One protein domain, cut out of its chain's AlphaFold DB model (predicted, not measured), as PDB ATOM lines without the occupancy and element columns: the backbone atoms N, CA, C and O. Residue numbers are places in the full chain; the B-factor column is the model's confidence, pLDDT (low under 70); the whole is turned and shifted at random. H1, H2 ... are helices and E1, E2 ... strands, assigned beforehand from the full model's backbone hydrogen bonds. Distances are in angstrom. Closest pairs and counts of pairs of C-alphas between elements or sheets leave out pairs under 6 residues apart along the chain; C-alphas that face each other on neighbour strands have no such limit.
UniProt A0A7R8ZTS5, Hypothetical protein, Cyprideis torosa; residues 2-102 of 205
ATOM      1  N   PRO A   2      20.380  13.132 -68.422       57.56
ATOM      2  CA  PRO A   2      19.793  11.882 -67.951       57.56
ATOM      3  C   PRO A   2      20.015  11.767 -66.440       57.56
ATOM      4  O   PRO A   2      21.031  12.238 -65.921       57.56
ATOM      5  N   GLU A   3      19.023  11.224 -65.746       80.62
ATOM      6  CA  GLU A   3      19.095  10.952 -64.313       80.62
ATOM      7  C   GLU A   3      20.266   9.996 -64.042       80.62
ATOM      8  O   GLU A   3      20.588   9.152 -64.886       80.62
ATOM      9  N   LYS A   4      20.958  10.157 -62.909       87.81
ATOM     10  CA  LYS A   4      22.036   9.224 -62.560       87.81
ATOM     11  C   LYS A   4      21.449   7.812 -62.399       87.81
ATOM     12  O   LYS A   4      20.339   7.687 -61.873       87.81
ATOM     13  N   PRO A   5      22.172   6.757 -62.817       93.44
ATOM     14  CA  PRO A   5      21.702   5.394 -62.608       93.44
ATOM     15  C   PRO A   5      21.576   5.116 -61.105       93.44
ATOM     16  O   PRO A   5      22.465   5.489 -60.338       93.44
ATOM     17  N   LEU A   6      20.483   4.472 -60.697       94.81
ATOM     18  CA  LEU A   6      20.296   3.964 -59.340       94.81
ATOM     19  C   LEU A   6      20.973   2.600 -59.222       94.81
ATOM     20  O   LEU A   6      20.648   1.667 -59.959       94.81
ATOM     21  N   ILE A   7      21.901   2.488 -58.280       95.50
ATOM     22  CA  ILE A   7      22.724   1.308 -58.053       95.50
ATOM     23  C   ILE A   7      22.396   0.746 -56.671       95.50
ATOM     24  O   ILE A   7      22.605   1.405 -55.652       95.50
ATOM     25  N   LEU A   8      21.910  -0.493 -56.643       96.12
ATOM     26  CA  LEU A   8      21.750  -1.261 -55.414       96.12
ATOM     27  C   LEU A   8      23.037  -2.042 -55.128       96.12
ATOM     28  O   LEU A   8      23.476  -2.831 -55.966       96.12
ATOM     29  N   VAL A   9      23.612  -1.854 -53.943       95.69
ATOM     30  CA  VAL A   9      24.815  -2.567 -53.491       95.69
ATOM     31  C   VAL A   9      24.480  -3.514 -52.338       95.69
ATOM     32  O   VAL A   9      23.785  -3.134 -51.395       95.69
ATOM     33  N   THR A  10      24.984  -4.746 -52.405       94.88
ATOM     34  CA  THR A  10      24.828  -5.779 -51.367       94.88
ATOM     35  C   THR A  10      26.084  -6.661 -51.267       94.88
ATOM     36  O   THR A  10      27.029  -6.476 -52.034       94.88
ATOM     37  N   ASN A  11      26.125  -7.600 -50.324       91.88
ATOM     38  CA  ASN A  11      27.145  -8.651 -50.214       91.88
ATOM     39  C   ASN A  11      26.650  -9.798 -49.311       91.88
ATOM     40  O   ASN A  11      25.534  -9.755 -48.794       91.88
ATOM     41  N   ASP A  12      27.490 -10.812 -49.106       88.06
ATOM     42  CA  ASP A  12      27.319 -11.896 -48.127       88.06
ATOM     43  C   ASP A  12      28.184 -11.731 -46.865       88.06
ATOM     44  O   ASP A  12      27.806 -12.229 -45.810       88.06
ATOM     45  N   ASP A  13      29.298 -10.998 -46.936       88.06
ATOM     46  CA  ASP A  13      30.194 -10.754 -45.792       88.06
ATOM     47  C   ASP A  13      29.606  -9.795 -44.732       88.06
ATOM     48  O   ASP A  13      30.138  -9.666 -43.627       88.06
ATOM     49  N   GLY A  14      28.497  -9.124 -45.054       90.62
ATOM     50  CA  GLY A  14      27.791  -8.191 -44.182       90.62
ATOM     51  C   GLY A  14      28.178  -6.726 -44.392       90.62
ATOM     52  O   GLY A  14      29.200  -6.385 -44.995       90.62
ATOM     53  N   ILE A  15      27.337  -5.829 -43.880       93.56
ATOM     54  CA  ILE A  15      27.364  -4.397 -44.201       93.56
ATOM     55  C   ILE A  15      28.648  -3.676 -43.767       93.56
ATOM     56  O   ILE A  15      29.036  -2.693 -44.395       93.56
ATOM     57  N   THR A  16      29.326  -4.149 -42.722       92.75
ATOM     58  CA  THR A  16      30.570  -3.552 -42.209       92.75
ATOM     59  C   THR A  16      31.833  -4.119 -42.859       92.75
ATOM     60  O   THR A  16      32.930  -3.661 -42.538       92.75
ATOM     61  N   ALA A  17      31.715  -5.101 -43.759       92.00
ATOM     62  CA  ALA A  17      32.868  -5.750 -44.371       92.00
ATOM     63  C   ALA A  17      33.693  -4.771 -45.231       92.00
ATOM     64  O   ALA A  17      33.123  -3.944 -45.948       92.00
ATOM     65  N   PRO A  18      35.034  -4.878 -45.236       91.56
ATOM     66  CA  PRO A  18      35.886  -3.959 -45.990       91.56
ATOM     67  C   PRO A  18      35.574  -3.989 -47.494       91.56
ATOM     68  O   PRO A  18      35.537  -2.940 -48.133       91.56
ATOM     69  N   GLY A  19      35.265  -5.166 -48.048       90.31
ATOM     70  CA  GLY A  19      34.982  -5.327 -49.472       90.31
ATOM     71  C   GLY A  19      33.752  -4.558 -49.961       90.31
ATOM     72  O   GLY A  19      33.810  -3.938 -51.026       90.31
ATOM     73  N   ILE A  20      32.656  -4.529 -49.190       92.75
ATOM     74  CA  ILE A  20      31.469  -3.741 -49.564       92.75
ATOM     75  C   ILE A  20      31.719  -2.240 -49.392       92.75
ATOM     76  O   ILE A  20      31.256  -1.454 -50.215       92.75
ATOM     77  N   ARG A  21      32.518  -1.819 -48.399       93.62
ATOM     78  CA  ARG A  21      32.913  -0.407 -48.239       93.62
ATOM     79  C   ARG A  21      33.696   0.096 -49.453       93.62
ATOM     80  O   ARG A  21      33.374   1.149 -50.005       93.62
ATOM     81  N   THR A  22      34.668  -0.688 -49.925       92.88
ATOM     82  CA  THR A  22      35.406  -0.389 -51.162       92.88
ATOM     83  C   THR A  22      34.468  -0.319 -52.364       92.88
ATOM     84  O   THR A  22      34.550   0.627 -53.146       92.88
ATOM     85  N   LEU A  23      33.540  -1.272 -52.492       93.12
ATOM     86  CA  LEU A  23      32.581  -1.289 -53.595       93.12
ATOM     87  C   LEU A  23      31.688  -0.042 -53.608       93.12
ATOM     88  O   LEU A  23      31.512   0.572 -54.658       93.12
ATOM     89  N   ILE A  24      31.163   0.359 -52.450       94.44
ATOM     90  CA  ILE A  24      30.335   1.562 -52.296       94.44
ATOM     91  C   ILE A  24      31.092   2.804 -52.764       94.44
ATOM     92  O   ILE A  24      30.530   3.613 -53.502       94.44
ATOM     93  N   SER A  25      32.365   2.940 -52.377       93.25
ATOM     94  CA  SER A  25      33.214   4.059 -52.801       93.25
ATOM     95  C   SER A  25      33.274   4.177 -54.327       93.25
ATOM     96  O   SER A  25      32.976   5.235 -54.875       93.25
ATOM     97  N   VAL A  26      33.540   3.064 -55.023       93.06
ATOM     98  CA  VAL A  26      33.602   3.033 -56.495       93.06
ATOM     99  C   VAL A  26      32.227   3.291 -57.120       93.06
ATOM    100  O   VAL A  26      32.107   4.065 -58.066       93.06
ATOM    101  N   MET A  27      31.159   2.681 -56.598       94.25
ATOM    102  CA  MET A  27      29.809   2.843 -57.156       94.25
ATOM    103  C   MET A  27      29.269   4.272 -56.997       94.25
ATOM    104  O   MET A  27      28.546   4.754 -57.870       94.25
ATOM    105  N   ASN A  28      29.669   4.982 -55.939       94.31
ATOM    106  CA  ASN A  28      29.322   6.389 -55.719       94.31
ATOM    107  C   ASN A  28      29.889   7.331 -56.800       94.31
ATOM    108  O   ASN A  28      29.368   8.435 -56.991       94.31
ATOM    109  N   GLU A  29      30.944   6.926 -57.513       93.69
ATOM    110  CA  GLU A  29      31.468   7.676 -58.662       93.69
ATOM    111  C   GLU A  29      30.585   7.515 -59.909       93.69
ATOM    112  O   GLU A  29      30.557   8.397 -60.770       93.69
ATOM    113  N   ILE A  30      29.823   6.420 -59.986       92.44
ATOM    114  CA  ILE A  30      29.039   6.024 -61.161       92.44
ATOM    115  C   ILE A  30      27.591   6.514 -61.057       92.44
ATOM    116  O   ILE A  30      27.036   7.022 -62.036       92.44
ATOM    117  N   GLY A  31      26.963   6.372 -59.887       93.25
ATOM    118  CA  GLY A  31      25.515   6.523 -59.753       93.25
ATOM    119  C   GLY A  31      25.033   6.987 -58.387       93.25
ATOM    120  O   GLY A  31      25.806   7.376 -57.513       93.25
ATOM    121  N   GLU A  32      23.715   6.989 -58.237       95.19
ATOM    122  CA  GLU A  32      23.042   7.110 -56.948       95.19
ATOM    123  C   GLU A  32      23.064   5.740 -56.266       95.19
ATOM    124  O   GLU A  32      22.577   4.768 -56.836       95.19
ATOM    125  N   VAL A  33      23.653   5.646 -55.073       95.81
ATOM    126  CA  VAL A  33      23.878   4.362 -54.397       95.81
ATOM    127  C   VAL A  33      22.928   4.189 -53.220       95.81
ATOM    128  O   VAL A  33      22.860   5.034 -52.323       95.81
ATOM    129  N   VAL A  34      22.264   3.037 -53.187       96.88
ATOM    130  CA  VAL A  34      21.566   2.523 -52.008       96.88
ATOM    131  C   VAL A  34      22.187   1.187 -51.630       96.88
ATOM    132  O   VAL A  34      22.395   0.321 -52.478       96.88
ATOM    133  N   VAL A  35      22.500   1.020 -50.351       96.81
ATOM    134  CA  VAL A  35      23.137  -0.182 -49.815       96.81
ATOM    135  C   VAL A  35      22.135  -0.920 -48.952       96.81
ATOM    136  O   VAL A  35      21.569  -0.329 -48.030       96.81
ATOM    137  N   LEU A  36      21.951  -2.211 -49.211       96.44
ATOM    138  CA  LEU A  36      21.206  -3.081 -48.315       96.44
ATOM    139  C   LEU A  36      21.907  -4.431 -48.214       96.44
ATOM    140  O   LEU A  36      22.006  -5.171 -49.192       96.44
ATOM    141  N   ALA A  37      22.442  -4.719 -47.031       95.25
ATOM    142  CA  ALA A  37      23.318  -5.860 -46.798       95.25
ATOM    143  C   ALA A  37      23.030  -6.531 -45.444       95.25
ATOM    144  O   ALA A  37      22.470  -5.880 -44.551       95.25
ATOM    145  N   PRO A  38      23.416  -7.808 -45.272       93.44
ATOM    146  CA  PRO A  38      23.254  -8.516 -44.007       93.44
ATOM    147  C   PRO A  38      23.942  -7.796 -42.838       93.44
ATOM    148  O   PRO A  38      24.983  -7.154 -42.997       93.44
ATOM    149  N   ASP A  39      23.380  -7.914 -41.640       91.69
ATOM    150  CA  ASP A  39      23.961  -7.379 -40.403       91.69
ATOM    151  C   ASP A  39      25.143  -8.208 -39.863       91.69
ATOM    152  O   ASP A  39      25.858  -7.764 -38.961       91.69
ATOM    153  N   SER A  40      25.360  -9.391 -40.432       86.25
ATOM    154  CA  SER A  40      26.355 -10.384 -40.038       86.25
ATOM    155  C   SER A  40      26.813 -11.209 -41.252       86.25
ATOM    156  O   SER A  40      26.074 -11.277 -42.235       86.25
ATOM    157  N   PRO A  41      28.010 -11.833 -41.226       81.62
ATOM    158  CA  PRO A  41      28.476 -12.679 -42.326       81.62
ATOM    159  C   PRO A  41      27.557 -13.884 -42.570       81.62
ATOM    160  O   PRO A  41      27.216 -14.611 -41.638       81.62
ATOM    161  N   GLN A  42      27.208 -14.122 -43.834       74.06
ATOM    162  CA  GLN A  42      26.294 -15.172 -44.306       74.06
ATOM    163  C   GLN A  42      26.982 -16.128 -45.303       74.06
ATOM    164  O   GLN A  42      26.361 -16.628 -46.246       74.06
ATOM    165  N   SER A  43      28.286 -16.376 -45.134       64.62
ATOM    166  CA  SER A  43      29.070 -17.219 -46.046       64.62
ATOM    167  C   SER A  43      28.473 -18.630 -46.169       64.62
ATOM    168  O   SER A  43      28.208 -19.298 -45.170       64.62
ATOM    169  N   GLY A  44      28.285 -19.107 -47.405       58.81
ATOM    170  CA  GLY A  44      27.781 -20.458 -47.691       58.81
ATOM    171  C   GLY A  44      26.254 -20.613 -47.725       58.81
ATOM    172  O   GLY A  44      25.768 -21.728 -47.889       58.81
ATOM    173  N   MET A  45      25.485 -19.524 -47.626       63.97
ATOM    174  CA  MET A  45      24.013 -19.580 -47.633       63.97
ATOM    175  C   MET A  45      23.383 -19.799 -49.023       63.97
ATOM    176  O   MET A  45      22.198 -20.120 -49.120       63.97
ATOM    177  N   GLY A  46      24.145 -19.651 -50.112       64.50
ATOM    178  CA  GLY A  46      23.643 -19.844 -51.479       64.50
ATOM    179  C   GLY A  46      22.437 -18.947 -51.801       64.50
ATOM    180  O   GLY A  46      22.516 -17.728 -51.664       64.50
ATOM    181  N   HIS A  47      21.316 -19.554 -52.215       58.25
ATOM    182  CA  HIS A  47      20.028 -18.883 -52.487       58.25
ATOM    183  C   HIS A  47      19.014 -18.986 -51.353       58.25
ATOM    184  O   HIS A  47      17.810 -18.874 -51.593       58.25
ATOM    185  N   ALA A  48      19.470 -19.237 -50.127       68.19
ATOM    186  CA  ALA A  48      18.568 -19.274 -48.991       68.19
ATOM    187  C   ALA A  48      17.757 -17.970 -48.909       68.19
ATOM    188  O   ALA A  48      18.275 -16.882 -49.135       68.19
ATOM    189  N   ILE A  49      16.470 -18.117 -48.613       68.69
ATOM    190  CA  ILE A  49      15.518 -17.037 -48.355       68.69
ATOM    191  C   ILE A  49      14.936 -17.328 -46.982       68.69
ATOM    192  O   ILE A  49      14.637 -18.484 -46.664       68.69
ATOM    193  N   THR A  50      14.765 -16.292 -46.177       74.38
ATOM    194  CA  THR A  50      14.195 -16.445 -44.842       74.38
ATOM    195  C   THR A  50      12.671 -16.554 -44.940       74.38
ATOM    196  O   THR A  50      12.010 -15.617 -45.382       74.38
ATOM    197  N   LEU A  51      12.105 -17.705 -44.555       61.28
ATOM    198  CA  LEU A  51      10.651 -17.955 -44.571       61.28
ATOM    199  C   LEU A  51      10.047 -18.135 -43.170       61.28
ATOM    200  O   LEU A  51       8.903 -17.749 -42.945       61.28
ATOM    201  N   ASP A  52      10.819 -18.692 -42.235       73.62
ATOM    202  CA  ASP A  52      10.321 -19.142 -40.927       73.62
ATOM    203  C   ASP A  52      10.626 -18.163 -39.777       73.62
ATOM    204  O   ASP A  52      10.403 -18.472 -38.604       73.62
ATOM    205  N   SER A  53      11.143 -16.973 -40.088       74.69
ATOM    206  CA  SER A  53      11.436 -15.928 -39.105       74.69
ATOM    207  C   SER A  53      11.212 -14.527 -39.669       74.69
ATOM    208  O   SER A  53      11.223 -14.298 -40.878       74.69
ATOM    209  N   THR A  54      10.979 -13.572 -38.767       85.00
ATOM    210  CA  THR A  54      10.820 -12.159 -39.121       85.00
ATOM    211  C   THR A  54      12.151 -11.576 -39.589       85.00
ATOM    212  O   THR A  54      13.173 -11.746 -38.923       85.00
ATOM    213  N   ILE A  55      12.116 -10.848 -40.703       88.69
ATOM    214  CA  ILE A  55      13.251 -10.090 -41.232       88.69
ATOM    215  C   ILE A  55      13.158  -8.656 -40.709       88.69
ATOM    216  O   ILE A  55      12.109  -8.019 -40.815       88.69
ATOM    217  N   TYR A  56      14.252  -8.152 -40.148       91.94
ATOM    218  CA  TYR A  56      14.375  -6.780 -39.666       91.94
ATOM    219  C   TYR A  56      15.250  -5.968 -40.614       91.94
ATOM    220  O   TYR A  56      16.245  -6.476 -41.132       91.94
ATOM    221  N   CYS A  57      14.878  -4.705 -40.827       94.25
ATOM    222  CA  CYS A  57      15.588  -3.775 -41.693       94.25
ATOM    223  C   CYS A  57      15.706  -2.414 -41.028       94.25
ATOM    224  O   CYS A  57      14.695  -1.753 -40.793       94.25
ATOM    225  N   ASP A  58      16.935  -1.972 -40.795       94.56
ATOM    226  CA  ASP A  58      17.200  -0.697 -40.139       94.56
ATOM    227  C   ASP A  58      18.081   0.179 -41.016       94.56
ATOM    228  O   ASP A  58      19.136  -0.254 -41.489       94.56
ATOM    229  N   LYS A  59      17.689   1.446 -41.175       95.62
ATOM    230  CA  LYS A  59      18.568   2.462 -41.750       95.62
ATOM    231  C   LYS A  59      19.753   2.691 -40.815       95.62
ATOM    232  O   LYS A  59      19.577   2.869 -39.608       95.62
ATOM    233  N   VAL A  60      20.956   2.718 -41.373       94.00
ATOM    234  CA  VAL A  60      22.199   2.924 -40.629       94.00
ATOM    235  C   VAL A  60      23.028   4.049 -41.234       94.00
ATOM    236  O   VAL A  60      22.832   4.474 -42.371       94.00
ATOM    237  N   THR A  61      23.966   4.554 -40.444       91.81
ATOM    238  CA  THR A  61      24.989   5.499 -40.890       91.81
ATOM    239  C   THR A  61      26.303   5.012 -40.304       91.81
ATOM    240  O   THR A  61      26.537   5.160 -39.107       91.81
ATOM    241  N   LEU A  62      27.090   4.321 -41.129       85.94
ATOM    242  CA  LEU A  62      28.364   3.722 -40.722       85.94
ATOM    243  C   LEU A  62      29.535   4.668 -40.985       85.94
ATOM    244  O   LEU A  62      30.433   4.783 -40.158       85.94
ATOM    245  N   GLU A  63      29.485   5.378 -42.109       83.06
ATOM    246  CA  GLU A  63      30.457   6.386 -42.521       83.06
ATOM    247  C   GLU A  63      29.707   7.595 -43.094       83.06
ATOM    248  O   GLU A  63      28.574   7.468 -43.569       83.06
ATOM    249  N   GLU A  64      30.320   8.780 -43.049       77.00
ATOM    250  CA  GLU A  64      29.784   9.931 -43.777       77.00
ATOM    251  C   GLU A  64      29.908   9.669 -45.282       77.00
ATOM    252  O   GLU A  64      31.005   9.526 -45.822       77.00
ATOM    253  N   GLY A  65      28.770   9.597 -45.968       80.75
ATOM    254  CA  GLY A  65      28.704   9.253 -47.381       80.75
ATOM    255  C   GLY A  65      27.470   9.833 -48.062       80.75
ATOM    256  O   GLY A  65      26.573  10.375 -47.416       80.75
ATOM    257  N   LYS A  66      27.443   9.746 -49.394       88.19
ATOM    258  CA  LYS A  66      26.307  10.203 -50.219       88.19
ATOM    259  C   LYS A  66      25.217   9.138 -50.343       88.19
ATOM    260  O   LYS A  66      24.097   9.459 -50.727       88.19
ATOM    261  N   GLN A  67      25.568   7.889 -50.054       94.06
ATOM    262  CA  GLN A  67      24.696   6.730 -50.129       94.06
ATOM    263  C   GLN A  67      23.738   6.654 -48.940       94.06
ATOM    264  O   GLN A  67      24.025   7.138 -47.844       94.06
ATOM    265  N   VAL A  68      22.617   5.970 -49.147       95.00
ATOM    266  CA  VAL A  68      21.730   5.549 -48.059       95.00
ATOM    267  C   VAL A  68      22.004   4.085 -47.748       95.00
ATOM    268  O   VAL A  68      22.087   3.271 -48.664       95.00
ATOM    269  N   GLU A  69      22.136   3.743 -46.467       96.81
ATOM    270  CA  GLU A  69      22.511   2.394 -46.041       96.81
ATOM    271  C   GLU A  69      21.475   1.763 -45.117       96.81
ATOM    272  O   GLU A  69      20.961   2.409 -44.201       96.81
ATOM    273  N   PHE A  70      21.216   0.478 -45.335       96.81
ATOM    274  CA  PHE A  70      20.298  -0.337 -44.555       96.81
ATOM    275  C   PHE A  70      20.949  -1.671 -44.202       96.81
ATOM    276  O   PHE A  70      21.518  -2.336 -45.068       96.81
ATOM    277  N   ARG A  71      20.834  -2.090 -42.942       95.44
ATOM    278  CA  ARG A  71      21.194  -3.450 -42.524       95.44
ATOM    279  C   ARG A  71      19.958  -4.337 -42.489       95.44
ATOM    280  O   ARG A  71      18.878  -3.860 -42.149       95.44
ATOM    281  N   CYS A  72      20.142  -5.616 -42.783       93.88
ATOM    282  CA  CYS A  72      19.092  -6.626 -42.813       93.88
ATOM    283  C   CYS A  72      19.481  -7.830 -41.948       93.88
ATOM    284  O   CYS A  72      20.618  -8.284 -42.022       93.88
ATOM    285  N   SER A  73      18.546  -8.388 -41.177       92.50
ATOM    286  CA  SER A  73      18.781  -9.629 -40.414       92.50
ATOM    287  C   SER A  73      18.666 -10.912 -41.256       92.50
ATOM    288  O   SER A  73      18.782 -12.015 -40.727       92.50
ATOM    289  N   GLY A  74      18.326 -10.780 -42.538       89.56
ATOM    290  CA  GLY A  74      18.148 -11.876 -43.487       89.56
ATOM    291  C   GLY A  74      19.384 -12.138 -44.349       89.56
ATOM    292  O   GLY A  74      20.465 -11.584 -44.152       89.56
ATOM    293  N   THR A  75      19.203 -12.993 -45.347       88.19
ATOM    294  CA  THR A  75      20.233 -13.374 -46.321       88.19
ATOM    295  C   THR A  75      20.483 -12.274 -47.367       88.19
ATOM    296  O   THR A  75      19.678 -11.346 -47.503       88.19
ATOM    297  N   PRO A  76      21.541 -12.373 -48.194       86.25
ATOM    298  CA  PRO A  76      21.745 -11.450 -49.316       86.25
ATOM    299  C   PRO A  76      20.573 -11.433 -50.313       86.25
ATOM    300  O   PRO A  76      20.222 -10.386 -50.857       86.25
ATOM    301  N   ALA A  77      19.912 -12.577 -50.528       86.00
ATOM    302  CA  ALA A  77      18.727 -12.651 -51.380       86.00
ATOM    303  C   ALA A  77      17.539 -11.893 -50.764       86.00
ATOM    304  O   ALA A  77      16.837 -11.165 -51.472       86.00
ATOM    305  N   ASP A  78      17.346 -12.015 -49.448       88.94
ATOM    306  CA  ASP A  78      16.351 -11.234 -48.709       88.94
ATOM    307  C   ASP A  78      16.651  -9.737 -48.807       88.94
ATOM    308  O   ASP A  78      15.738  -8.938 -49.005       88.94
ATOM    309  N   CYS A  79      17.932  -9.361 -48.753       91.88
ATOM    310  CA  CYS A  79      18.358  -7.976 -48.896       91.88
ATOM    311  C   CYS A  79      17.911  -7.376 -50.237       91.88
ATOM    312  O   CYS A  79      17.277  -6.322 -50.275       91.88
ATOM    313  N   VAL A  80      18.185  -8.064 -51.347       91.06
ATOM    314  CA  VAL A  80      17.782  -7.590 -52.680       91.06
ATOM    315  C   VAL A  80      16.260  -7.479 -52.793       91.06
ATOM    316  O   VAL A  80      15.751  -6.484 -53.309       91.06
ATOM    317  N   LYS A  81      15.519  -8.469 -52.280       88.81
ATOM    318  CA  LYS A  81      14.048  -8.449 -52.292       88.81
ATOM    319  C   LYS A  81      13.488  -7.293 -51.476       88.81
ATOM    320  O   LYS A  81      12.606  -6.588 -51.950       88.81
ATOM    321  N   MET A  82      14.013  -7.082 -50.276       91.50
ATOM    322  CA  MET A  82      13.568  -6.016 -49.389       91.50
ATOM    323  C   MET A  82      13.900  -4.636 -49.952       91.50
ATOM    324  O   MET A  82      13.073  -3.733 -49.878       91.50
ATOM    325  N   ALA A  83      15.064  -4.491 -50.591       92.75
ATOM    326  CA  ALA A  83      15.431  -3.254 -51.262       92.75
ATOM    327  C   ALA A  83      14.410  -2.889 -52.347       92.75
ATOM    328  O   ALA A  83      13.881  -1.781 -52.355       92.75
ATOM    329  N   ILE A  84      14.102  -3.836 -53.236       90.38
ATOM    330  CA  ILE A  84      13.191  -3.616 -54.364       90.38
ATOM    331  C   ILE A  84      11.748  -3.378 -53.903       90.38
ATOM    332  O   ILE A  84      11.051  -2.582 -54.524       90.38
ATOM    333  N   SER A  85      11.294  -4.078 -52.862       89.44
ATOM    334  CA  SER A  85       9.892  -4.026 -52.434       89.44
ATOM    335  C   SER A  85       9.577  -2.873 -51.482       89.44
ATOM    336  O   SER A  85       8.495  -2.306 -51.580       89.44
ATOM    337  N   GLU A  86      10.492  -2.532 -50.566       93.00
ATOM    338  CA  GLU A  86      10.174  -1.673 -49.412       93.00
ATOM    339  C   GLU A  86      11.043  -0.413 -49.301       93.00
ATOM    340  O   GLU A  86      10.661   0.532 -48.613       93.00
ATOM    341  N   VAL A  87      12.226  -0.388 -49.924       93.12
ATOM    342  CA  VAL A  87      13.212   0.690 -49.707       93.12
ATOM    343  C   VAL A  87      13.358   1.610 -50.911       93.12
ATOM    344  O   VAL A  87      13.522   2.815 -50.742       93.12
ATOM    345  N   LEU A  88      13.364   1.054 -52.120       92.94
ATOM    346  CA  LEU A  88      13.606   1.813 -53.339       92.94
ATOM    347  C   LEU A  88      12.293   2.341 -53.925       92.94
ATOM    348  O   LEU A  88      11.380   1.574 -54.211       92.94
ATOM    349  N   ASP A  89      12.244   3.642 -54.214       90.62
ATOM    350  CA  ASP A  89      11.086   4.279 -54.866       90.62
ATOM    351  C   ASP A  89      10.966   3.929 -56.362       90.62
ATOM    352  O   ASP A  89       9.922   4.122 -56.990       90.62
ATOM    353  N   ARG A  90      12.051   3.428 -56.963       90.56
ATOM    354  CA  ARG A  90      12.107   2.971 -58.354       90.56
ATOM    355  C   ARG A  90      12.993   1.741 -58.483       90.56
ATOM    356  O   ARG A  90      13.886   1.508 -57.673       90.56
ATOM    357  N   ARG A  91      12.783   0.969 -59.550       88.56
ATOM    358  CA  ARG A  91      13.628  -0.192 -59.853       88.56
ATOM    359  C   ARG A  91      15.086   0.261 -60.050       88.56
ATOM    360  O   ARG A  91      15.296   1.222 -60.793       88.56
ATOM    361  N   PRO A  92      16.076  -0.415 -59.436       91.31
ATOM    362  CA  PRO A  92      17.478  -0.091 -59.664       91.31
ATOM    363  C   PRO A  92      17.874  -0.399 -61.110       91.31
ATOM    364  O   PRO A  92      17.423  -1.389 -61.694       91.31
ATOM    365  N   ASP A  93      18.742   0.445 -61.661       89.88
ATOM    366  CA  ASP A  93      19.329   0.282 -62.992       89.88
ATOM    367  C   ASP A  93      20.446  -0.777 -62.977       89.88
ATOM    368  O   ASP A  93      20.696  -1.445 -63.980       89.88
ATOM    369  N   LEU A  94      21.102  -0.953 -61.821       89.50
ATOM    370  CA  LEU A  94      22.169  -1.926 -61.602       89.50
ATOM    371  C   LEU A  94      22.098  -2.503 -60.181       89.50
ATOM    372  O   LEU A  94      21.868  -1.774 -59.219       89.50
ATOM    373  N   VAL A  95      22.346  -3.807 -60.046       90.06
ATOM    374  CA  VAL A  95      22.576  -4.467 -58.752       90.06
ATOM    375  C   VAL A  95      24.002  -5.001 -58.744       90.06
ATOM    376  O   VAL A  95      24.386  -5.725 -59.662       90.06
ATOM    377  N   VAL A  96      24.785  -4.652 -57.724       90.12
ATOM    378  CA  VAL A  96      26.173  -5.103 -57.571       90.12
ATOM    379  C   VAL A  96      26.341  -5.776 -56.215       90.12
ATOM    380  O   VAL A  96      26.019  -5.193 -55.182       90.12
ATOM    381  N   SER A  97      26.836  -7.012 -56.223       88.44
ATOM    382  CA  SER A  97      27.083  -7.798 -55.013       88.44
ATOM    383  C   SER A  97      28.580  -8.027 -54.845       88.44
ATOM    384  O   SER A  97      29.202  -8.595 -55.742       88.44
ATOM    385  N   GLY A  98      29.163  -7.596 -53.728       85.06
ATOM    386  CA  GLY A  98      30.600  -7.733 -53.482       85.06
ATOM    387  C   GLY A  98      31.187  -6.668 -52.550       85.06
ATOM    388  O   GLY A  98      30.460  -5.934 -51.890       85.06
ATOM    389  N   ILE A  99      32.513  -6.512 -52.501       82.50
ATOM    390  CA  ILE A  99      33.534  -7.457 -52.998       82.50
ATOM    391  C   ILE A  99      33.680  -8.573 -51.958       82.50
ATOM    392  O   ILE A  99      34.040  -8.283 -50.821       82.50
ATOM    393  N   ASN A 100      33.397  -9.822 -52.332       74.50
ATOM    394  CA  ASN A 100      33.463 -10.938 -51.385       74.50
ATOM    395  C   ASN A 100      34.910 -11.409 -51.192       74.50
ATOM    396  O   ASN A 100      35.732 -11.339 -52.113       74.50
ATOM    397  N   HIS A 101      35.216 -11.953 -50.014       58.06
ATOM    398  CA  HIS A 101      36.491 -12.627 -49.766       58.06
ATOM    399  C   HIS A 101      36.535 -14.031 -50.400       58.06
ATOM    400  O   HIS A 101      36.284 -15.040 -49.745       58.06
ATOM    401  N   GLY A 102      36.907 -14.107 -51.681       50.72
ATOM    402  CA  GLY A 102      37.119 -15.371 -52.400       50.72
ATOM    403  C   GLY A 102      36.515 -15.375 -53.804       50.72
ATOM    404  O   GLY A 102      35.870 -14.417 -54.219       50.72
TER     405      GLY A 102
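Overview. This is residues 2 to 102 of the 205 residues of the protein "Hypothetical protein" of Cyprideis torosa (UniProt A0A7R8ZTS5). A strongly twisted sheet of five strands forms the core, with H1 covering one face and H2 the other, giving three layers. The link of residues 39 to 56 is a long loop with no named element. The 101 printed residues hold E1, H1, E2, E3, E4, H2 and E5 in chain order; the sheet, E3 E4 E2 E1 E5, is mixed. The class is mixed, helices and strands, with 50 residues, under half, in named elements. The whole is compact, radius of gyration of the C-alphas 12.6 A, spanning 42 by 29 by 22 A.

Arrangement. E2, residues 32 to 38, is parallel to E1, residues 6 to 10, with N 7 and O 32 at 2.8 A. E1 is parallel to edge strand E5, residues 94 to 97, with N 96 and O 8 at 2.8 A. E4, residues 68 to 72, is parallel to E2, with N 70 and O 35 at 2.8 A. Edge strand E3, residues 57 to 60, and E4 form an antiparallel hairpin, with N 60 and O 69 at 2.8 A. H1, residues 18 to 30, is over E1 at a height over the sheet of 9.1 A and runs along it, at 6 degrees on the local plane; C-alphas 9 and 24 are closest, 7.0 A. H2, residues 76 to 87, is on the opposite face, over E2 at a height of 7.7 A, slantwise at 45 degrees on the local plane; C-alphas 36 and 79 are closest, 5.7 A. E1, H1, E2 make a strand-helix-strand unit, two parallel neighbours joined through a helix; E4, H2, E5 make a split one, with E2 and E1 between its strands; both crossovers are right-handed. In H2 every O i to N i+4 pair is within hydrogen-bond range, in H1 7 of 9.

Along the chain. E1 begins at C-alpha 6 (20.296, 3.964, -59.340), and E5 ends at C-alpha 97 (27.083, -7.798, -55.013). E2 measures 20.3 A, H1 19.4 A and H2 14.8 A.

Size, cuts and confidence. The C-alphas of Pro 2 and Asp 52, the two farthest apart, are 42.2 A apart. The printed part has no cut; the link E2 to E3 is long. Mean pLDDT of the printed part is 87.1; residues 2, 43 to 49, 51 and 101 to 102 are under 70.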